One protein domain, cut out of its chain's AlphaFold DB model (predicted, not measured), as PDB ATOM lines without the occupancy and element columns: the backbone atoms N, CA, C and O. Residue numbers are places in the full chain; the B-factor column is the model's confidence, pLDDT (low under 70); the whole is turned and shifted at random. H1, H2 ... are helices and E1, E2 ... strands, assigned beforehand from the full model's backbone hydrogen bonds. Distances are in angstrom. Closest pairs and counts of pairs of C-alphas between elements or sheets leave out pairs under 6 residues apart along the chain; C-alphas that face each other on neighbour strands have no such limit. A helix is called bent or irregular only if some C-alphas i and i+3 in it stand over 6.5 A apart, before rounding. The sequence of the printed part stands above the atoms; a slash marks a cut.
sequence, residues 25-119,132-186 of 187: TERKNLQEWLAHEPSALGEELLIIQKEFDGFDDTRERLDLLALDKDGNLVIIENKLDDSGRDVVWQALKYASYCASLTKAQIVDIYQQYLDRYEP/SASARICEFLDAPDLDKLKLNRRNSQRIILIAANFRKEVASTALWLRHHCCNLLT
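Overview. This is residues 25 to 119 and 132 to 186 of the 187 residues of an uncharacterized protein of Providencia rustigianii DSM 4541 (UniProt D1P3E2). A strongly twisted sheet of five strands forms the core, with H3 and H6 over one face and H1 over the other; H4 crosses the E1 end of the sheet, and H5 packs on H4. The printed part has 150 residues, with six named helices and five named strands in the order H1 H2 E1 E2 E3 H3 H4 H5 E4 H6 E5. The sheet's order is E1, E2, E3, E4, E5, mixed parallel and antiparallel, and the class is mixed, helices and strands. The whole is compact, with a radius of gyration of the C-alphas of 14.9 A and spans of 45 by 34 by 34 A.

Along the chain. The strands are E1, residues 45 to 52, 16.4 A long; E2, 62 to 68, 16.8 A; E3, 73 to 78, 16.1 A; E4, 158 to 162, 13.4 A; and E5, 184 to 186. E1 begins at C-alpha 45 (-33.518, -28.992, -42.266) and bends by 58 degrees at residue 48. The helices are H1, residues 26 to 36, 14.0 A; H2, 38 to 41; H3, 87 to 98, 16.2 A; H4, 103 to 117, 21.4 A; H5, 133 to 140; and H6, 168 to 180, 18.3 A. H1 begins at C-alpha 26 (-17.153, -23.893, -33.612) and is only just irregular, with C-alphas 28 and 31 6.7 A apart. E5 ends at C-alpha 186 (-20.131, -34.642, -47.311).

Arrangement. E1, E2 and E3 form a meander, each strand the antiparallel neighbour of the one before, in two hairpins; N 46 and O 67 are 2.9 A apart, N 74 and O 66 2.8 A. E4 is parallel to E3, with N 75 and O 158 at 2.8 A. E5 is parallel to E4 at 20 degrees, with no N and O pair within hydrogen-bond range. E4, H6 and E5 make a strand-helix-strand unit, two parallel neighbour strands with a helix between, and its crossover is right-handed. There are three layers, helices on both faces of the sheet: H3, H4, H5 and H6 on one face, H1 on the other. H3 runs along E3 at a height over the sheet of 8.3 A, its closest C-alphas to E3 being Ala 95 and Ile 75, 6.2 A. H3 touches H6 with residues 87 to 88 alone, the closest C-alphas being Val 88 and Val 170, 6.7 A. H4 runs across the strands, at 74 degrees to E1 on the local plane, and C-alphas 48 and 110 are their closest, 4.6 A. H4 touches H5, about perpendicular at 81 degrees, closest at C-alphas 111 and 133, 5.0 A. H2 only grazes the sheet. Each O i to N i+4 pair is within hydrogen-bond range in H3, H4, H5 and H6, and 5 of 7 in H1; H2 is too short for one.

Size, cuts and confidence. C-alphas 144 and 168 are the farthest apart, 45.1 A. Residues 120 to 131 are not printed, and C-alphas 119 and 132 are 11.4 A apart across the cut. The link from H5 to E4, 17 residues, is long. Mean pLDDT of the printed part is 91.1; residues 181 to 186 are under 70.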
ATOM      1  N   THR A  25     -15.043 -19.438 -33.481       92.56
ATOM      2  CA  THR A  25     -15.003 -20.787 -32.892       92.56
ATOM      3  C   THR A  25     -16.188 -21.629 -33.352       92.56
ATOM      4  O   THR A  25     -17.213 -21.083 -33.763       92.56
ATOM      5  N   GLU A  26     -16.075 -22.958 -33.257       91.62
ATOM      6  CA  GLU A  26     -17.153 -23.893 -33.612       91.62
ATOM      7  C   GLU A  26     -18.474 -23.505 -32.937       91.62
ATOM      8  O   GLU A  26     -19.442 -23.149 -33.606       91.62
ATOM      9  N   ARG A  27     -18.482 -23.497 -31.600       92.38
ATOM     10  CA  ARG A  27     -19.702 -23.315 -30.804       92.38
ATOM     11  C   ARG A  27     -20.281 -21.905 -30.880       92.38
ATOM     12  O   ARG A  27     -21.489 -21.738 -30.902       92.38
ATOM     13  N   LYS A  28     -19.438 -20.867 -30.858       93.44
ATOM     14  CA  LYS A  28     -19.932 -19.476 -30.796       93.44
ATOM     15  C   LYS A  28     -20.318 -18.919 -32.160       93.44
ATOM     16  O   LYS A  28     -20.942 -17.862 -32.211       93.44
ATOM     17  N   ASN A  29     -19.871 -19.553 -33.243       94.62
ATOM     18  CA  ASN A  29     -20.003 -19.000 -34.581       94.62
ATOM     19  C   ASN A  29     -20.555 -20.019 -35.564       94.62
ATOM     20  O   ASN A  29     -21.697 -19.861 -35.967       94.62
ATOM     21  N   LEU A  30     -19.794 -21.057 -35.924       93.62
ATOM     22  CA  LEU A  30     -20.208 -21.993 -36.977       93.62
ATOM     23  C   LEU A  30     -21.561 -22.638 -36.665       93.62
ATOM     24  O   LEU A  30     -22.466 -22.603 -37.491       93.62
ATOM     25  N   GLN A  31     -21.714 -23.162 -35.456       95.38
ATOM     26  CA  GLN A  31     -22.952 -23.788 -35.013       95.38
ATOM     27  C   GLN A  31     -24.123 -22.800 -34.963       95.38
ATOM     28  O   GLN A  31     -25.228 -23.143 -35.365       95.38
ATOM     29  N   GLU A  32     -23.889 -21.568 -34.506       95.69
ATOM     30  CA  GLU A  32     -24.923 -20.527 -34.472       95.69
ATOM     31  C   GLU A  32     -25.352 -20.110 -35.883       95.69
ATOM     32  O   GLU A  32     -26.539 -19.921 -36.132       95.69
ATOM     33  N   TRP A  33     -24.410 -20.021 -36.826       95.50
ATOM     34  CA  TRP A  33     -24.706 -19.728 -38.227       95.50
ATOM     35  C   TRP A  33     -25.529 -20.838 -38.871       95.50
ATOM     36  O   TRP A  33     -26.546 -20.546 -39.486       95.50
ATOM     37  N   LEU A  34     -25.123 -22.096 -38.694       95.44
ATOM     38  CA  LEU A  34     -25.840 -23.250 -39.239       95.44
ATOM     39  C   LEU A  34     -27.208 -23.446 -38.586       95.44
ATOM     40  O   LEU A  34     -28.153 -23.850 -39.251       95.44
ATOM     41  N   ALA A  35     -27.331 -23.141 -37.294       95.75
ATOM     42  CA  ALA A  35     -28.616 -23.191 -36.619       95.75
ATOM     43  C   ALA A  35     -29.590 -22.119 -37.118       95.75
ATOM     44  O   ALA A  35     -30.794 -22.357 -37.166       95.75
ATOM     45  N   HIS A  36     -29.065 -20.939 -37.453       94.81
ATOM     46  CA  HIS A  36     -29.849 -19.825 -37.971       94.81
ATOM     47  C   HIS A  36     -30.196 -19.984 -39.456       94.81
ATOM     48  O   HIS A  36     -31.304 -19.644 -39.854       94.81
ATOM     49  N   GLU A  37     -29.271 -20.515 -40.259       95.56
ATOM     50  CA  GLU A  37     -29.428 -20.726 -41.699       95.56
ATOM     51  C   GLU A  37     -29.077 -22.181 -42.077       95.56
ATOM     52  O   GLU A  37     -28.001 -22.446 -42.629       95.56
ATOM     53  N   PRO A  38     -29.967 -23.152 -41.789       94.38
ATOM     54  CA  PRO A  38     -29.700 -24.569 -42.046       94.38
ATOM     55  C   PRO A  38     -29.580 -24.894 -43.537       94.38
ATOM     56  O   PRO A  38     -28.931 -25.873 -43.897       94.38
ATOM     57  N   SER A  39     -30.144 -24.052 -44.415       92.12
ATOM     58  CA  SER A  39     -30.063 -24.216 -45.873       92.12
ATOM     59  C   SER A  39     -28.624 -24.173 -46.408       92.12
ATOM     60  O   SER A  39     -28.346 -24.690 -47.492       92.12
ATOM     61  N   ALA A  40     -27.682 -23.630 -45.627       92.88
ATOM     62  CA  ALA A  40     -26.253 -23.677 -45.922       92.88
ATOM     63  C   ALA A  40     -25.697 -25.113 -46.030       92.88
ATOM     64  O   ALA A  40     -24.612 -25.293 -46.578       92.88
ATOM     65  N   LEU A  41     -26.433 -26.115 -45.534       92.19
ATOM     66  CA  LEU A  41     -26.117 -27.546 -45.623       92.19
ATOM     67  C   LEU A  41     -26.634 -28.212 -46.908       92.19
ATOM     68  O   LEU A  41     -26.623 -29.434 -47.013       92.19
ATOM     69  N   GLY A  42     -27.151 -27.431 -47.861       93.31
ATOM     70  CA  GLY A  42     -27.573 -27.936 -49.169       93.31
ATOM     71  C   GLY A  42     -28.923 -28.658 -49.183       93.31
ATOM     72  O   GLY A  42     -29.344 -29.137 -50.236       93.31
ATOM     73  N   GLU A  43     -29.629 -28.714 -48.052       94.25
ATOM     74  CA  GLU A  43     -30.965 -29.302 -47.935       94.25
ATOM     75  C   GLU A  43     -31.827 -28.577 -46.889       94.25
ATOM     76  O   GLU A  43     -31.332 -27.824 -46.049       94.25
ATOM     77  N   GLU A  44     -33.143 -28.788 -46.954       96.31
ATOM     78  CA  GLU A  44     -34.082 -28.241 -45.974       96.31
ATOM     79  C   GLU A  44     -34.037 -29.056 -44.680       96.31
ATOM     80  O   GLU A  44     -34.391 -30.237 -44.656       96.31
ATOM     81  N   LEU A  45     -33.627 -28.399 -43.593       97.94
ATOM     82  CA  LEU A  45     -33.518 -28.992 -42.266       97.94
ATOM     83  C   LEU A  45     -34.184 -28.097 -41.229       97.94
ATOM     84  O   LEU A  45     -33.976 -26.884 -41.207       97.94
ATOM     85  N   LEU A  46     -34.923 -28.721 -40.319       97.88
ATOM     86  CA  LEU A  46     -35.439 -28.070 -39.126       97.88
ATOM     87  C   LEU A  46     -34.504 -28.371 -37.963       97.88
ATOM     88  O   LEU A  46     -34.482 -29.496 -37.465       97.88
ATOM     89  N   ILE A  47     -33.740 -27.378 -37.516       98.19
ATOM     90  CA  ILE A  47     -32.884 -27.522 -36.335       98.19
ATOM     91  C   ILE A  47     -33.774 -27.598 -35.099       98.19
ATOM     92  O   ILE A  47     -34.517 -26.664 -34.799       98.19
ATOM     93  N   ILE A  48     -33.686 -28.721 -34.387       97.88
ATOM     94  CA  ILE A  48     -34.506 -28.986 -33.205       97.88
ATOM     95  C   ILE A  48     -33.729 -28.882 -31.897       97.88
ATOM     96  O   ILE A  48     -34.345 -28.746 -30.845       97.88
ATOM     97  N   GLN A  49     -32.394 -28.953 -31.929       97.56
ATOM     98  CA  GLN A  49     -31.565 -28.729 -30.748       97.56
ATOM     99  C   GLN A  49     -30.120 -28.369 -31.112       97.56
ATOM    100  O   GLN A  49     -29.593 -28.800 -32.139       97.56
ATOM    101  N   LYS A  50     -29.472 -27.626 -30.210       96.06
ATOM    102  CA  LYS A  50     -28.038 -27.315 -30.215       96.06
ATOM    103  C   LYS A  50     -27.407 -27.832 -28.932       96.06
ATOM    104  O   LYS A  50     -28.027 -27.712 -27.877       96.06
ATOM    105  N   GLU A  51     -26.175 -28.332 -28.996       94.62
ATOM    106  CA  GLU A  51     -25.450 -28.820 -27.810       94.62
ATOM    107  C   GLU A  51     -26.257 -29.867 -27.025       94.62
ATOM    108  O   GLU A  51     -26.329 -29.815 -25.796       94.62
ATOM    109  N   PHE A  52     -26.916 -30.784 -27.738       93.25
ATOM    110  CA  PHE A  52     -27.812 -31.750 -27.119       93.25
ATOM    111  C   PHE A  52     -27.025 -32.719 -26.234       93.25
ATOM    112  O   PHE A  52     -26.173 -33.463 -26.724       93.25
ATOM    113  N   ASP A  53     -27.330 -32.705 -24.938       90.44
ATOM    114  CA  ASP A  53     -26.670 -33.491 -23.892       90.44
ATOM    115  C   ASP A  53     -27.635 -34.426 -23.145       90.44
ATOM    116  O   ASP A  53     -27.294 -34.967 -22.096       90.44
ATOM    117  N   GLY A  54     -28.825 -34.676 -23.706       84.00
ATOM    118  CA  GLY A  54     -29.844 -35.573 -23.146       84.00
ATOM    119  C   GLY A  54     -29.522 -37.067 -23.274       84.00
ATOM    120  O   GLY A  54     -30.436 -37.885 -23.336       84.00
ATOM    121  N   PHE A  55     -28.242 -37.425 -23.376       83.62
ATOM    122  CA  PHE A  55     -27.774 -38.805 -23.425       83.62
ATOM    123  C   PHE A  55     -27.432 -39.261 -22.003       83.62
ATOM    124  O   PHE A  55     -26.394 -38.861 -21.461       83.62
ATOM    125  N   ASP A  56     -28.308 -40.078 -21.411       76.56
ATOM    126  CA  ASP A  56     -28.176 -40.584 -20.040       76.56
ATOM    127  C   ASP A  56     -26.758 -41.105 -19.745       76.56
ATOM    128  O   ASP A  56     -26.129 -41.766 -20.572       76.56
ATOM    129  N   ASP A  57     -26.249 -40.793 -18.550       74.75
ATOM    130  CA  ASP A  57     -24.951 -41.245 -18.030       74.75
ATOM    131  C   ASP A  57     -23.705 -40.839 -18.844       74.75
ATOM    132  O   ASP A  57     -22.606 -41.359 -18.619       74.75
ATOM    133  N   THR A  58     -23.819 -39.852 -19.739       80.31
ATOM    134  CA  THR A  58     -22.670 -39.304 -20.473       80.31
ATOM    135  C   THR A  58     -22.514 -37.792 -20.279       80.31
ATOM    136  O   THR A  58     -23.441 -37.081 -19.909       80.31
ATOM    137  N   ARG A  59     -21.301 -37.274 -20.515       83.31
ATOM    138  CA  ARG A  59     -21.044 -35.820 -20.636       83.31
ATOM    139  C   ARG A  59     -20.943 -35.384 -22.097       83.31
ATOM    140  O   ARG A  59     -20.358 -34.340 -22.393       83.31
ATOM    141  N   GLU A  60     -21.405 -36.240 -22.998       88.12
ATOM    142  CA  GLU A  60     -21.276 -36.030 -24.428       88.12
ATOM    143  C   GLU A  60     -22.318 -35.031 -24.911       88.12
ATOM    144  O   GLU A  60     -23.370 -34.862 -24.297       88.12
ATOM    145  N   ARG A  61     -21.978 -34.322 -25.986       92.62
ATOM    146  CA  ARG A  61     -22.818 -33.276 -26.560       92.62
ATOM    147  C   ARG A  61     -22.786 -33.405 -28.062       92.62
ATOM    148  O   ARG A  61     -21.699 -33.411 -28.642       92.62
ATOM    149  N   LEU A  62     -23.965 -33.542 -28.640       94.81
ATOM    150  CA  LEU A  62     -24.170 -33.453 -30.075       94.81
ATOM    151  C   LEU A  62     -24.241 -31.973 -30.455       94.81
ATOM    152  O   LEU A  62     -25.027 -31.230 -29.861       94.81
ATOM    153  N   ASP A  63     -23.439 -31.558 -31.436       96.50
ATOM    154  CA  ASP A  63     -23.388 -30.161 -31.875       96.50
ATOM    155  C   ASP A  63     -24.778 -29.683 -32.340       96.50
ATOM    156  O   ASP A  63     -25.350 -28.757 -31.755       96.50
ATOM    157  N   LEU A  64     -25.362 -30.337 -33.347       97.75
ATOM    158  CA  LEU A  64     -26.664 -29.981 -33.914       97.75
ATOM    159  C   LEU A  64     -27.522 -31.230 -34.154       97.75
ATOM    160  O   LEU A  64     -27.069 -32.225 -34.722       97.75
ATOM    161  N   LEU A  65     -28.791 -31.156 -33.752       98.19
ATOM    162  CA  LEU A  65     -29.807 -32.162 -34.055       98.19
ATOM    163  C   LEU A  65     -30.915 -31.521 -34.886       98.19
ATOM    164  O   LEU A  65     -31.439 -30.467 -34.513       98.19
ATOM    165  N   ALA A  66     -31.292 -32.171 -35.983       98.44
ATOM    166  CA  ALA A  66     -32.293 -31.657 -36.908       98.44
ATOM    167  C   ALA A  66     -33.297 -32.724 -37.363       98.44
ATOM    168  O   ALA A  66     -33.103 -33.920 -37.130       98.44
ATOM    169  N   LEU A  67     -34.360 -32.277 -38.030       98.31
ATOM    170  CA  LEU A  67     -35.271 -33.102 -38.821       98.31
ATOM    171  C   LEU A  67     -35.109 -32.777 -40.308       98.31
ATOM    172  O   LEU A  67     -35.021 -31.605 -40.670       98.31
ATOM    173  N   ASP A  68     -35.118 -33.803 -41.158       97.50
ATOM    174  CA  ASP A  68     -35.292 -33.636 -42.606       97.50
ATOM    175  C   ASP A  68     -36.772 -33.683 -43.017       97.50
ATOM    176  O   ASP A  68     -37.649 -34.002 -42.208       97.50
ATOM    177  N   LYS A  69     -37.058 -33.390 -44.291       96.50
ATOM    178  CA  LYS A  69     -38.419 -33.385 -44.859       96.50
ATOM    179  C   LYS A  69     -39.126 -34.749 -44.836       96.50
ATOM    180  O   LYS A  69     -40.345 -34.798 -44.973       96.50
ATOM    181  N   ASP A  70     -38.398 -35.844 -44.619       96.12
ATOM    182  CA  ASP A  70     -38.960 -37.192 -44.461       96.12
ATOM    183  C   ASP A  70     -39.279 -37.532 -42.988       96.12
ATOM    184  O   ASP A  70     -39.808 -38.611 -42.685       96.12
ATOM    185  N   GLY A  71     -38.985 -36.612 -42.061       96.62
ATOM    186  CA  GLY A  71     -39.172 -36.778 -40.622       96.62
ATOM    187  C   GLY A  71     -38.070 -37.602 -39.951       96.62
ATOM    188  O   GLY A  71     -38.280 -38.118 -38.848       96.62
ATOM    189  N   ASN A  72     -36.915 -37.771 -40.595       97.19
ATOM    190  CA  ASN A  72     -35.766 -38.463 -40.022       97.19
ATOM    191  C   ASN A  72     -34.935 -37.515 -39.165       97.19
ATOM    192  O   ASN A  72     -34.774 -36.345 -39.504       97.19
ATOM    193  N   LEU A  73     -34.350 -38.041 -38.086       97.75
ATOM    194  CA  LEU A  73     -33.349 -37.291 -37.338       97.75
ATOM    195  C   LEU A  73     -32.044 -37.207 -38.129       97.75
ATOM    196  O   LEU A  73     -31.534 -38.218 -38.624       97.75
ATOM    197  N   VAL A  74     -31.492 -36.003 -38.186       97.81
ATOM    198  CA  VAL A  74     -30.209 -35.700 -38.809       97.81
ATOM    199  C   VAL A  74     -29.243 -35.247 -37.720       97.81
ATOM    200  O   VAL A  74     -29.476 -34.258 -37.026       97.81
ATOM    201  N   ILE A  75     -28.174 -36.020 -37.553       97.25
ATOM    202  CA  ILE A  75     -27.099 -35.801 -36.590       97.25
ATOM    203  C   ILE A  75     -26.016 -35.014 -37.312       97.25
ATOM    204  O   ILE A  75     -25.441 -35.504 -38.286       97.25
ATOM    205  N   ILE A  76     -25.743 -33.800 -36.850       97.06
ATOM    206  CA  ILE A  76     -24.832 -32.881 -37.523       97.06
ATOM    207  C   ILE A  76     -23.672 -32.578 -36.573       97.06
ATOM    208  O   ILE A  76     -23.871 -32.029 -35.492       97.06
ATOM    209  N   GLU A  77     -22.460 -32.943 -36.989       95.75
ATOM    210  CA  GLU A  77     -21.216 -32.682 -36.256       95.75
ATOM    211  C   GLU A  77     -20.340 -31.717 -37.049       95.75
ATOM    212  O   GLU A  77     -20.010 -31.976 -38.213       95.75
ATOM    213  N   ASN A  78     -19.919 -30.620 -36.415       93.06
ATOM    214  CA  ASN A  78     -19.181 -29.558 -37.084       93.06
ATOM    215  C   ASN A  78     -17.802 -29.317 -36.467       93.06
ATOM    216  O   ASN A  78     -17.631 -29.180 -35.255       93.06
ATOM    217  N   LYS A  79     -16.794 -29.179 -37.324       91.88
ATOM    218  CA  LYS A  79     -15.445 -28.735 -36.970       91.88
ATOM    219  C   LYS A  79     -15.081 -27.530 -37.818       91.88
ATOM    220  O   LYS A  79     -15.381 -27.484 -39.005       91.88
ATOM    221  N   LEU A  80     -14.431 -26.540 -37.218       87.62
ATOM    222  CA  LEU A  80     -14.231 -25.258 -37.886       87.62
ATOM    223  C   LEU A  80     -13.183 -25.347 -39.000       87.62
ATOM    224  O   LEU A  80     -13.386 -24.830 -40.093       87.62
ATOM    225  N   ASP A  81     -12.064 -26.013 -38.719       82.12
ATOM    226  CA  ASP A  81     -10.937 -26.092 -39.647       82.12
ATOM    227  C   ASP A  81     -10.576 -27.538 -40.033       82.12
ATOM    228  O   ASP A  81     -10.449 -27.850 -41.212       82.12
ATOM    229  N   ASP A  82     -10.377 -28.428 -39.057       88.31
ATOM    230  CA  ASP A  82      -9.933 -29.813 -39.271       88.31
ATOM    231  C   ASP A  82     -10.914 -30.779 -38.612       88.31
ATOM    232  O   ASP A  82     -11.312 -30.570 -37.468       88.31
ATOM    233  N   SER A  83     -11.261 -31.864 -39.306       86.44
ATOM    234  CA  SER A  83     -12.229 -32.856 -38.821       86.44
ATOM    235  C   SER A  83     -11.837 -33.536 -37.502       86.44
ATOM    236  O   SER A  83     -12.654 -34.224 -36.894       86.44
ATOM    237  N   GLY A  84     -10.574 -33.439 -37.077       90.62
ATOM    238  CA  GLY A  84     -10.022 -34.334 -36.071       90.62
ATOM    239  C   GLY A  84     -10.020 -35.780 -36.572       90.62
ATOM    240  O   GLY A  84     -10.128 -36.034 -37.774       90.62
ATOM    241  N   ARG A  85      -9.863 -36.733 -35.650       90.56
ATOM    242  CA  ARG A  85      -9.862 -38.177 -35.954       90.56
ATOM    243  C   ARG A  85     -11.165 -38.870 -35.574       90.56
ATOM    244  O   ARG A  85     -11.558 -39.824 -36.235       90.56
ATOM    245  N   ASP A  86     -11.838 -38.361 -34.547       92.12
ATOM    246  CA  ASP A  86     -12.916 -39.088 -33.876       92.12
ATOM    247  C   ASP A  86     -14.317 -38.663 -34.329       92.12
ATOM    248  O   ASP A  86     -15.293 -39.268 -33.903       92.12
ATOM    249  N   VAL A  87     -14.446 -37.662 -35.210       93.56
ATOM    250  CA  VAL A  87     -15.752 -37.075 -35.569       93.56
ATOM    251  C   VAL A  87     -16.740 -38.103 -36.132       93.56
ATOM    252  O   VAL A  87     -17.919 -38.079 -35.799       93.56
ATOM    253  N   VAL A  88     -16.256 -39.079 -36.909       93.44
ATOM    254  CA  VAL A  88     -17.093 -40.181 -37.412       93.44
ATOM    255  C   VAL A  88     -17.590 -41.054 -36.261       93.44
ATOM    256  O   VAL A  88     -18.760 -41.420 -36.228       93.44
ATOM    257  N   TRP A  89     -16.723 -41.369 -35.297       93.06
ATOM    258  CA  TRP A  89     -17.110 -42.144 -34.119       93.06
ATOM    259  C   TRP A  89     -18.112 -41.385 -33.242       93.06
ATOM    260  O   TRP A  89     -19.083 -41.978 -32.776       93.06
ATOM    261  N   GLN A  90     -17.917 -40.076 -33.053       93.12
ATOM    262  CA  GLN A  90     -18.863 -39.216 -32.337       93.12
ATOM    263  C   GLN A  90     -20.243 -39.255 -33.000       93.12
ATOM    264  O   GLN A  90     -21.218 -39.629 -32.351       93.12
ATOM    265  N   ALA A  91     -20.305 -38.985 -34.305       93.88
ATOM    266  CA  ALA A  91     -21.560 -38.977 -35.044       93.88
ATOM    267  C   ALA A  91     -22.276 -40.338 -35.022       93.88
ATOM    268  O   ALA A  91     -23.492 -40.388 -34.858       93.88
ATOM    269  N   LEU A  92     -21.539 -41.452 -35.123       93.56
ATOM    270  CA  LEU A  92     -22.121 -42.797 -35.041       93.56
ATOM    271  C   LEU A  92     -22.725 -43.097 -33.664       93.56
ATOM    272  O   LEU A  92     -23.815 -43.666 -33.593       93.56
ATOM    273  N   LYS A  93     -22.052 -42.710 -32.573       92.94
ATOM    274  CA  LYS A  93     -22.613 -42.859 -31.222       92.94
ATOM    275  C   LYS A  93     -23.896 -42.056 -31.074       92.94
ATOM    276  O   LYS A  93     -24.904 -42.604 -30.643       92.94
ATOM    277  N   TYR A  94     -23.879 -40.792 -31.487       94.62
ATOM    278  CA  TYR A  94     -25.049 -39.924 -31.384       94.62
ATOM    279  C   TYR A  94     -26.205 -40.423 -32.241       94.62
ATOM    280  O   TYR A  94     -27.328 -40.482 -31.756       94.62
ATOM    281  N   ALA A  95     -25.939 -40.901 -33.459       93.69
ATOM    282  CA  ALA A  95     -26.957 -41.556 -34.272       93.69
ATOM    283  C   ALA A  95     -27.540 -42.790 -33.564       93.69
ATOM    284  O   ALA A  95     -28.756 -42.971 -33.557       93.69
ATOM    285  N   SER A  96     -26.701 -43.597 -32.905       91.62
ATOM    286  CA  SER A  96     -27.159 -44.746 -32.117       91.62
ATOM    287  C   SER A  96     -28.016 -44.340 -30.917       91.62
ATOM    288  O   SER A  96     -28.984 -45.035 -30.615       91.62
ATOM    289  N   TYR A  97     -27.682 -43.252 -30.224       92.44
ATOM    290  CA  TYR A  97     -28.478 -42.753 -29.103       92.44
ATOM    291  C   TYR A  97     -29.808 -42.163 -29.593       92.44
ATOM    292  O   TYR A  97     -30.863 -42.471 -29.049       92.44
ATOM    293  N   CYS A  98     -29.781 -41.381 -30.675       94.06
ATOM    294  CA  CYS A  98     -30.964 -40.767 -31.273       94.06
ATOM    295  C   CYS A  98     -31.904 -41.782 -31.944       94.06
ATOM    296  O   CYS A  98     -33.098 -41.513 -32.081       94.06
ATOM    297  N   ALA A  99     -31.412 -42.959 -32.337       93.69
ATOM    298  CA  ALA A  99     -32.225 -43.999 -32.967       93.69
ATOM    299  C   ALA A  99     -33.356 -44.536 -32.068       93.69
ATOM    300  O   ALA A  99     -34.326 -45.094 -32.582       93.69
ATOM    301  N   SER A 100     -33.252 -44.377 -30.744       91.88
ATOM    302  CA  SER A 100     -34.288 -44.792 -29.788       91.88
ATOM    303  C   SER A 100     -35.299 -43.689 -29.452       91.88
ATOM    304  O   SER A 100     -36.307 -43.978 -28.805       91.88
ATOM    305  N   LEU A 101     -35.065 -42.444 -29.893       95.31
ATOM    306  CA  LEU A 101     -35.929 -41.312 -29.564       95.31
ATOM    307  C   LEU A 101     -37.325 -41.491 -30.158       95.31
ATOM    308  O   LEU A 101     -37.510 -41.681 -31.364       95.31
ATOM    309  N   THR A 102     -38.324 -41.389 -29.290       95.81
ATOM    310  CA  THR A 102     -39.734 -41.443 -29.669       95.81
ATOM    311  C   THR A 102     -40.212 -40.106 -30.233       95.81
ATOM    312  O   THR A 102     -39.638 -39.052 -29.960       95.81
ATOM    313  N   LYS A 103     -41.332 -40.130 -30.970       96.38
ATOM    314  CA  LYS A 103     -42.000 -38.915 -31.470       96.38
ATOM    315  C   LYS A 103     -42.226 -37.881 -30.357       96.38
ATOM    316  O   LYS A 103     -41.941 -36.710 -30.566       96.38
ATOM    317  N   ALA A 104     -42.714 -38.320 -29.193       96.50
ATOM    318  CA  ALA A 104     -42.974 -37.438 -28.057       96.50
ATOM    319  C   ALA A 104     -41.684 -36.769 -27.559       96.50
ATOM    320  O   ALA A 104     -41.627 -35.550 -27.473       96.50
ATOM    321  N   GLN A 105     -40.614 -37.549 -27.364       96.94
ATOM    322  CA  GLN A 105     -39.317 -37.010 -26.944       96.94
ATOM    323  C   GLN A 105     -38.740 -36.010 -27.953       96.94
ATOM    324  O   GLN A 105     -38.154 -35.019 -27.545       96.94
ATOM    325  N   ILE A 106     -38.908 -36.234 -29.260       97.69
ATOM    326  CA  ILE A 106     -38.438 -35.299 -30.299       97.69
ATOM    327  C   ILE A 106     -39.171 -33.958 -30.203       97.69
ATOM    328  O   ILE A 106     -38.536 -32.905 -30.268       97.69
ATOM    329  N   VAL A 107     -40.493 -33.995 -30.022       97.75
ATOM    330  CA  VAL A 107     -41.303 -32.786 -29.819       97.75
ATOM    331  C   VAL A 107     -40.864 -32.060 -28.546       97.75
ATOM    332  O   VAL A 107     -40.664 -30.850 -28.589       97.75
ATOM    333  N   ASP A 108     -40.638 -32.787 -27.449       97.06
ATOM    334  CA  ASP A 108     -40.183 -32.206 -26.180       97.06
ATOM    335  C   ASP A 108     -38.785 -31.581 -26.297       97.06
ATOM    336  O   ASP A 108     -38.557 -30.477 -25.803       97.06
ATOM    337  N   ILE A 109     -37.853 -32.250 -26.985       97.31
ATOM    338  CA  ILE A 109     -36.506 -31.731 -27.269       97.31
ATOM    339  C   ILE A 109     -36.604 -30.407 -28.027       97.31
ATOM    340  O   ILE A 109     -35.923 -29.444 -27.662       97.31
ATOM    341  N   TYR A 110     -37.464 -30.344 -29.046       97.94
ATOM    342  CA  TYR A 110     -37.638 -29.121 -29.817       97.94
ATOM    343  C   TYR A 110     -38.341 -28.025 -29.014       97.94
ATOM    344  O   TYR A 110     -37.954 -26.861 -29.091       97.94
ATOM    345  N   GLN A 111     -39.321 -28.373 -28.180       96.62
ATOM    346  CA  GLN A 111     -39.984 -27.392 -27.325       96.62
ATOM    347  C   GLN A 111     -38.992 -26.759 -26.343       96.62
ATOM    348  O   GLN A 111     -38.948 -25.541 -26.224       96.62
ATOM    349  N   GLN A 112     -38.111 -27.557 -25.732       95.69
ATOM    350  CA  GLN A 112     -37.045 -27.047 -24.863       95.69
ATOM    351  C   GLN A 112     -36.068 -26.123 -25.601       95.69
ATOM    352  O   GLN A 112     -35.543 -25.175 -25.012       95.69
ATOM    353  N   TYR A 113     -35.793 -26.402 -26.878       96.06
ATOM    354  CA  TYR A 113     -34.997 -25.519 -27.724       96.06
ATOM    355  C   TYR A 113     -35.697 -24.170 -27.936       96.06
ATOM    356  O   TYR A 113     -35.087 -23.128 -27.691       96.06
ATOM    357  N   LEU A 114     -36.978 -24.182 -28.319       94.75
ATOM    358  CA  LEU A 114     -37.769 -22.963 -28.516       94.75
ATOM    359  C   LEU A 114     -37.858 -22.140 -27.229       94.75
ATOM    360  O   LEU A 114     -37.570 -20.949 -27.248       94.75
ATOM    361  N   ASP A 115     -38.146 -22.776 -26.094       93.00
ATOM    362  CA  ASP A 115     -38.254 -22.096 -24.799       93.00
ATOM    363  C   ASP A 115     -36.943 -21.398 -24.395       93.00
ATOM    364  O   ASP A 115     -36.952 -20.362 -23.726       93.00
ATOM    365  N   ARG A 116     -35.798 -21.965 -24.796       92.81
ATOM    366  CA  ARG A 116     -34.468 -21.444 -24.467       92.81
ATOM    367  C   ARG A 116     -34.017 -20.324 -25.400       92.81
ATOM    368  O   ARG A 116     -33.392 -19.374 -24.927       92.81
ATOM    369  N   TYR A 117     -34.249 -20.464 -26.702       90.38
ATOM    370  CA  TYR A 117     -33.645 -19.600 -27.724       90.38
ATOM    371  C   TYR A 117     -34.636 -18.660 -28.413       90.38
ATOM    372  O   TYR A 117     -34.221 -17.630 -28.937       90.38
ATOM    373  N   GLU A 118     -35.930 -18.965 -28.359       86.75
ATOM    374  CA  GLU A 118     -37.021 -18.134 -28.873       86.75
ATOM    375  C   GLU A 118     -38.082 -17.878 -27.781       86.75
ATOM    376  O   GLU A 118     -39.271 -18.148 -27.985       86.75
ATOM    377  N   PRO A 119     -37.685 -17.381 -26.590       76.94
ATOM    378  CA  PRO A 119     -38.622 -17.181 -25.499       76.94
ATOM    379  C   PRO A 119     -39.681 -16.146 -25.882       76.94
ATOM    380  O   PRO A 119     -39.387 -15.106 -26.474       76.94
ATOM    381  N   SER A 132     -45.956 -23.677 -31.308       92.25
ATOM    382  CA  SER A 132     -45.395 -24.781 -30.528       92.25
ATOM    383  C   SER A 132     -44.495 -25.664 -31.392       92.25
ATOM    384  O   SER A 132     -44.642 -25.707 -32.617       92.25
ATOM    385  N   ALA A 133     -43.608 -26.429 -30.751       96.12
ATOM    386  CA  ALA A 133     -42.754 -27.395 -31.439       96.12
ATOM    387  C   ALA A 133     -43.557 -28.317 -32.370       96.12
ATOM    388  O   ALA A 133     -43.198 -28.510 -33.528       96.12
ATOM    389  N   SER A 134     -44.696 -28.817 -31.888       95.94
ATOM    390  CA  SER A 134     -45.638 -29.632 -32.658       95.94
ATOM    391  C   SER A 134     -46.119 -28.942 -33.935       95.94
ATOM    392  O   SER A 134     -46.102 -29.552 -35.000       95.94
ATOM    393  N   ALA A 135     -46.544 -27.679 -33.833       94.62
ATOM    394  CA  ALA A 135     -47.059 -26.917 -34.968       94.62
ATOM    395  C   ALA A 135     -45.963 -26.654 -36.009       94.62
ATOM    396  O   ALA A 135     -46.184 -26.900 -37.191       94.62
ATOM    397  N   ARG A 136     -44.767 -26.253 -35.562       95.88
ATOM    398  CA  ARG A 136     -43.613 -26.019 -36.442       95.88
ATOM    399  C   ARG A 136     -43.129 -27.293 -37.134       95.88
ATOM    400  O   ARG A 136     -42.780 -27.247 -38.306       95.88
ATOM    401  N   ILE A 137     -43.135 -28.437 -36.444       97.50
ATOM    402  CA  ILE A 137     -42.809 -29.732 -37.063       97.50
ATOM    403  C   ILE A 137     -43.860 -30.106 -38.117       97.50
ATOM    404  O   ILE A 137     -43.497 -30.562 -39.198       97.50
ATOM    405  N   CYS A 138     -45.152 -29.923 -37.826       96.69
ATOM    406  CA  CYS A 138     -46.220 -30.170 -38.795       96.69
ATOM    407  C   CYS A 138     -46.092 -29.281 -40.033       96.69
ATOM    408  O   CYS A 138     -46.173 -29.793 -41.144       96.69
ATOM    409  N   GLU A 139     -45.852 -27.984 -39.842       96.00
ATOM    410  CA  GLU A 139     -45.609 -27.032 -40.927       96.00
ATOM    411  C   GLU A 139     -44.389 -27.443 -41.753       96.00
ATOM    412  O   GLU A 139     -44.488 -27.605 -42.966       96.00
ATOM    413  N   PHE A 140     -43.262 -27.717 -41.095       96.81
ATOM    414  CA  PHE A 140     -42.035 -28.131 -41.768       96.81
ATOM    415  C   PHE A 140     -42.193 -29.431 -42.564       96.81
ATOM    416  O   PHE A 140     -41.555 -29.586 -43.599       96.81
ATOM    417  N   LEU A 141     -43.032 -30.367 -42.121       96.69
ATOM    418  CA  LEU A 141     -43.258 -31.652 -42.792       96.69
ATOM    419  C   LEU A 141     -44.521 -31.676 -43.664       96.69
ATOM    420  O   LEU A 141     -44.930 -32.754 -44.102       96.69
ATOM    421  N   ASP A 142     -45.154 -30.521 -43.897       95.69
ATOM    422  CA  ASP A 142     -46.385 -30.380 -44.684       95.69
ATOM    423  C   ASP A 142     -47.514 -31.328 -44.221       95.69
ATOM    424  O   ASP A 142     -48.259 -31.911 -45.018       95.69
ATOM    425  N   ALA A 143     -47.641 -31.512 -42.904       93.56
ATOM    426  CA  ALA A 143     -48.599 -32.420 -42.286       93.56
ATOM    427  C   ALA A 143     -49.711 -31.670 -41.534       93.56
ATOM    428  O   ALA A 143     -49.456 -30.668 -40.873       93.56
ATOM    429  N   PRO A 144     -50.959 -32.176 -41.564       90.19
ATOM    430  CA  PRO A 144     -52.085 -31.497 -40.924       90.19
ATOM    431  C   PRO A 144     -52.080 -31.626 -39.394       90.19
ATOM    432  O   PRO A 144     -52.644 -30.781 -38.707       90.19
ATOM    433  N   ASP A 145     -51.496 -32.700 -38.856       91.50
ATOM    434  CA  ASP A 145     -51.459 -32.998 -37.426       91.50
ATOM    435  C   ASP A 145     -50.305 -33.960 -37.085       91.50
ATOM    436  O   ASP A 145     -49.785 -34.683 -37.945       91.50
ATOM    437  N   LEU A 146     -49.909 -33.975 -35.806       90.38
ATOM    438  CA  LEU A 146     -48.829 -34.832 -35.307       90.38
ATOM    439  C   LEU A 146     -49.158 -36.327 -35.391       90.38
ATOM    440  O   LEU A 146     -48.239 -37.148 -35.473       90.38
ATOM    441  N   ASP A 147     -50.435 -36.709 -35.346       90.62
ATOM    442  CA  ASP A 147     -50.845 -38.114 -35.317       90.62
ATOM    443  C   ASP A 147     -50.492 -38.817 -36.627       90.62
ATOM    444  O   ASP A 147     -49.999 -39.949 -36.617       90.62
ATOM    445  N   LYS A 148     -50.640 -38.116 -37.755       88.31
ATOM    446  CA  LYS A 148     -50.290 -38.630 -39.087       88.31
ATOM    447  C   LYS A 148     -48.793 -38.622 -39.385       88.31
ATOM    448  O   LYS A 148     -48.356 -39.329 -40.297       88.31
ATOM    449  N   LEU A 149     -47.996 -37.879 -38.620       91.50
ATOM    450  CA  LEU A 149     -46.552 -37.843 -38.810       91.50
ATOM    451  C   LEU A 149     -45.879 -39.146 -38.386       91.50
ATOM    452  O   LEU A 149     -46.209 -39.760 -37.369       91.50
ATOM    453  N   LYS A 150     -44.862 -39.549 -39.142       93.12
ATOM    454  CA  LYS A 150     -43.964 -40.644 -38.769       93.12
ATOM    455  C   LYS A 150     -42.567 -40.076 -38.602       93.12
ATOM    456  O   LYS A 150     -41.840 -39.991 -39.583       93.12
ATOM    457  N   LEU A 151     -42.224 -39.716 -37.371       95.94
ATOM    458  CA  LEU A 151     -40.890 -39.236 -37.031       95.94
ATOM    459  C   LEU A 151     -39.971 -40.402 -36.676       95.94
ATOM    460  O   LEU A 151     -40.424 -41.376 -36.071       95.94
ATOM    461  N   ASN A 152     -38.695 -40.256 -37.025       95.00
ATOM    462  CA  ASN A 152     -37.588 -41.090 -36.566       95.00
ATOM    463  C   ASN A 152     -37.842 -42.593 -36.733       95.00
ATOM    464  O   ASN A 152     -37.861 -43.370 -35.776       95.00
ATOM    465  N   ARG A 153     -38.102 -43.011 -37.974       92.81
ATOM    466  CA  ARG A 153     -38.339 -44.423 -38.278       92.81
ATOM    467  C   ARG A 153     -37.082 -45.247 -37.981       92.81
ATOM    468  O   ARG A 153     -35.958 -44.752 -37.899       92.81
ATOM    469  N   ARG A 154     -37.277 -46.554 -37.820       88.06
ATOM    470  CA  ARG A 154     -36.172 -47.478 -37.554       88.06
ATOM    471  C   ARG A 154     -35.125 -47.390 -38.670       88.06
ATOM    472  O   ARG A 154     -35.475 -47.568 -39.834       88.06
ATOM    473  N   ASN A 155     -33.862 -47.198 -38.286       85.25
ATOM    474  CA  ASN A 155     -32.700 -47.113 -39.178       85.25
ATOM    475  C   ASN A 155     -32.804 -46.000 -40.236       85.25
ATOM    476  O   ASN A 155     -32.311 -46.174 -41.350       85.25
ATOM    477  N   SER A 156     -33.483 -44.895 -39.926       92.25
ATOM    478  CA  SER A 156     -33.633 -43.777 -40.862       92.25
ATOM    479  C   SER A 156     -32.759 -42.571 -40.527       92.25
ATOM    480  O   SER A 156     -32.756 -41.599 -41.275       92.25
ATOM    481  N   GLN A 157     -32.005 -42.634 -39.427       94.25
ATOM    482  CA  GLN A 157     -31.149 -41.550 -38.955       94.25
ATOM    483  C   GLN A 157     -30.057 -41.245 -39.983       94.25
ATOM    484  O   GLN A 157     -29.452 -42.147 -40.567       94.25
ATOM    485  N   ARG A 158     -29.787 -39.958 -40.177       95.12
ATOM    486  CA  ARG A 158     -28.786 -39.459 -41.120       95.12
ATOM    487  C   ARG A 158     -27.665 -38.765 -40.370       95.12
ATOM    488  O   ARG A 158     -27.864 -38.271 -39.263       95.12
ATOM    489  N   ILE A 159     -26.487 -38.731 -40.982       95.69
ATOM    490  CA  ILE A 159     -25.315 -38.053 -40.431       95.69
ATOM    491  C   ILE A 159     -24.812 -37.043 -41.458       95.69
ATOM    492  O   ILE A 159     -24.606 -37.396 -42.621       95.69
ATOM    493  N   ILE A 160     -24.561 -35.819 -41.003       95.44
ATOM    494  CA  ILE A 160     -23.841 -34.790 -41.751       95.44
ATOM    495  C   ILE A 160     -22.587 -34.439 -40.959       95.44
ATOM    496  O   ILE A 160     -22.643 -34.139 -39.766       95.44
ATOM    497  N   LEU A 161     -21.440 -34.498 -41.629       95.12
ATOM    498  CA  LEU A 161     -20.164 -34.076 -41.065       95.12
ATOM    499  C   LEU A 161     -19.722 -32.807 -41.781       95.12
ATOM    500  O   LEU A 161     -19.719 -32.777 -43.008       95.12
ATOM    501  N   ILE A 162     -19.296 -31.800 -41.024       93.38
ATOM    502  CA  ILE A 162     -18.880 -30.504 -41.566       93.38
ATOM    503  C   ILE A 162     -17.465 -30.207 -41.082       93.38
ATOM    504  O   ILE A 162     -17.206 -30.204 -39.878       93.38
ATOM    505  N   ALA A 163     -16.544 -29.954 -42.008       91.62
ATOM    506  CA  ALA A 163     -15.198 -29.483 -41.702       91.62
ATOM    507  C   ALA A 163     -14.590 -28.760 -42.905       91.62
ATOM    508  O   ALA A 163     -14.772 -29.202 -44.035       91.62
ATOM    509  N   ALA A 164     -13.787 -27.712 -42.683       87.81
ATOM    510  CA  ALA A 164     -13.066 -27.071 -43.791       87.81
ATOM    511  C   ALA A 164     -12.052 -28.021 -44.460       87.81
ATOM    512  O   ALA A 164     -11.752 -27.887 -45.645       87.81
ATOM    513  N   ASN A 165     -11.514 -28.980 -43.702       89.06
ATOM    514  CA  ASN A 165     -10.668 -30.043 -44.220       89.06
ATOM    515  C   ASN A 165     -10.915 -31.367 -43.484       89.06
ATOM    516  O   ASN A 165     -10.745 -31.470 -42.265       89.06
ATOM    517  N   PHE A 166     -11.221 -32.411 -44.251       92.44
ATOM    518  CA  PHE A 166     -11.296 -33.776 -43.744       92.44
ATOM    519  C   PHE A 166      -9.940 -34.467 -43.815       92.44
ATOM    520  O   PHE A 166      -9.283 -34.512 -44.860       92.44
ATOM    521  N   ARG A 167      -9.531 -35.079 -42.703       93.50
ATOM    522  CA  ARG A 167      -8.383 -35.988 -42.712       93.50
ATOM    523  C   ARG A 167      -8.680 -37.196 -43.597       93.50
ATOM    524  O   ARG A 167      -9.821 -37.646 -43.684       93.50
ATOM    525  N   LYS A 168      -7.644 -37.760 -44.224       93.56
ATOM    526  CA  LYS A 168      -7.786 -38.882 -45.169       93.56
ATOM    527  C   LYS A 168      -8.475 -40.087 -44.532       93.56
ATOM    528  O   LYS A 168      -9.336 -40.695 -45.157       93.56
ATOM    529  N   GLU A 169      -8.120 -40.406 -43.292       92.50
ATOM    530  CA  GLU A 169      -8.717 -41.495 -42.521       92.50
ATOM    531  C   GLU A 169     -10.211 -41.268 -42.237       92.50
ATOM    532  O   GLU A 169     -11.011 -42.198 -42.353       92.50
ATOM    533  N   VAL A 170     -10.607 -40.023 -41.952       93.88
ATOM    534  CA  VAL A 170     -12.005 -39.646 -41.715       93.88
ATOM    535  C   VAL A 170     -12.796 -39.729 -43.013       93.88
ATOM    536  O   VAL A 170     -13.807 -40.423 -43.059       93.88
ATOM    537  N   ALA A 171     -12.299 -39.105 -44.084       92.25
ATOM    538  CA  ALA A 171     -12.942 -39.130 -45.395       92.25
ATOM    539  C   ALA A 171     -13.107 -40.565 -45.918       92.25
ATOM    540  O   ALA A 171     -14.187 -40.944 -46.364       92.25
ATOM    541  N   SER A 172     -12.064 -41.397 -45.807       92.94
ATOM    542  CA  SER A 172     -12.122 -42.803 -46.219       92.94
ATOM    543  C   SER A 172     -13.178 -43.585 -45.438       92.94
ATOM    544  O   SER A 172     -13.905 -44.384 -46.029       92.94
ATOM    545  N   THR A 173     -13.274 -43.366 -44.125       92.19
ATOM    546  CA  THR A 173     -14.249 -44.060 -43.271       92.19
ATOM    547  C   THR A 173     -15.673 -43.593 -43.574       92.19
ATOM    548  O   THR A 173     -16.560 -44.421 -43.759       92.19
ATOM    549  N   ALA A 174     -15.885 -42.280 -43.694       90.75
ATOM    550  CA  ALA A 174     -17.169 -41.680 -44.049       90.75
ATOM    551  C   ALA A 174     -17.680 -42.183 -45.410       90.75
ATOM    552  O   ALA A 174     -18.827 -42.613 -45.524       90.75
ATOM    553  N   LEU A 175     -16.812 -42.214 -46.427       89.25
ATOM    554  CA  LEU A 175     -17.147 -42.748 -47.749       89.25
ATOM    555  C   LEU A 175     -17.495 -44.237 -47.686       89.25
ATOM    556  O   LEU A 175     -18.478 -44.661 -48.293       89.25
ATOM    557  N   TRP A 176     -16.727 -45.031 -46.934       89.62
ATOM    558  CA  TRP A 176     -17.030 -46.449 -46.753       89.62
ATOM    559  C   TRP A 176     -18.403 -46.652 -46.097       89.62
ATOM    560  O   TRP A 176     -19.215 -47.420 -46.616       89.62
ATOM    561  N   LEU A 177     -18.706 -45.911 -45.025       87.56
ATOM    562  CA  LEU A 177     -20.001 -45.956 -44.335       87.56
ATOM    563  C   LEU A 177     -21.157 -45.521 -45.234       87.56
ATOM    564  O   LEU A 177     -22.219 -46.136 -45.186       87.56
ATOM    565  N   ARG A 178     -20.950 -44.526 -46.101       84.44
ATOM    566  CA  ARG A 178     -21.967 -44.094 -47.067       84.44
ATOM    567  C   ARG A 178     -22.385 -45.218 -48.015       84.44
ATOM    568  O   ARG A 178     -23.555 -45.340 -48.356       84.44
ATOM    569  N   HIS A 179     -21.433 -46.050 -48.434       79.69
ATOM    570  CA  HIS A 179     -21.704 -47.167 -49.340       79.69
ATOM    571  C   HIS A 179     -22.308 -48.395 -48.648       79.69
ATOM    572  O   HIS A 179     -22.922 -49.215 -49.328       79.69
ATOM    573  N   HIS A 180     -22.138 -48.537 -47.329       72.00
ATOM    574  CA  HIS A 180     -22.460 -49.781 -46.623       72.00
ATOM    575  C   HIS A 180     -23.496 -49.636 -45.505       72.00
ATOM    576  O   HIS A 180     -24.087 -50.643 -45.119       72.00
ATOM    577  N   CYS A 181     -23.705 -48.440 -44.942       59.00
ATOM    578  CA  CYS A 181     -24.406 -48.316 -43.665       59.00
ATOM    579  C   CYS A 181     -25.408 -47.167 -43.516       59.00
ATOM    580  O   CYS A 181     -26.315 -47.392 -42.731       59.00
ATOM    581  N   CYS A 182     -25.317 -46.007 -44.187       51.50
ATOM    582  CA  CYS A 182     -26.343 -44.935 -44.132       51.50
ATOM    583  C   CYS A 182     -25.982 -43.731 -45.029       51.50
ATOM    584  O   CYS A 182     -24.810 -43.517 -45.328       51.50
ATOM    585  N   ASN A 183     -26.971 -42.911 -45.411       46.38
ATOM    586  CA  ASN A 183     -26.812 -41.668 -46.184       46.38
ATOM    587  C   ASN A 183     -25.944 -40.633 -45.433       46.38
ATOM    588  O   ASN A 183     -26.464 -39.855 -44.635       46.38
ATOM    589  N   LEU A 184     -24.631 -40.623 -45.691       46.66
ATOM    590  CA  LEU A 184     -23.728 -39.533 -45.308       46.66
ATOM    591  C   LEU A 184     -23.625 -38.522 -46.458       46.66
ATOM    592  O   LEU A 184     -23.183 -38.884 -47.554       46.66
ATOM    593  N   LEU A 185     -23.992 -37.267 -46.195       43.16
ATOM    594  CA  LEU A 185     -23.640 -36.134 -47.051       43.16
ATOM    595  C   LEU A 185     -22.302 -35.563 -46.570       43.16
ATOM    596  O   LEU A 185     -22.068 -35.406 -45.371       43.16
ATOM    597  N   THR A 186     -21.406 -35.328 -47.521       42.50
ATOM    598  CA  THR A 186     -20.131 -34.642 -47.311       42.50
ATOM    599  C   THR A 186     -20.150 -33.450 -48.250       42.50
ATOM    600  O   THR A 186     -20.015 -33.663 -49.458       42.50
TER     601      THR A 186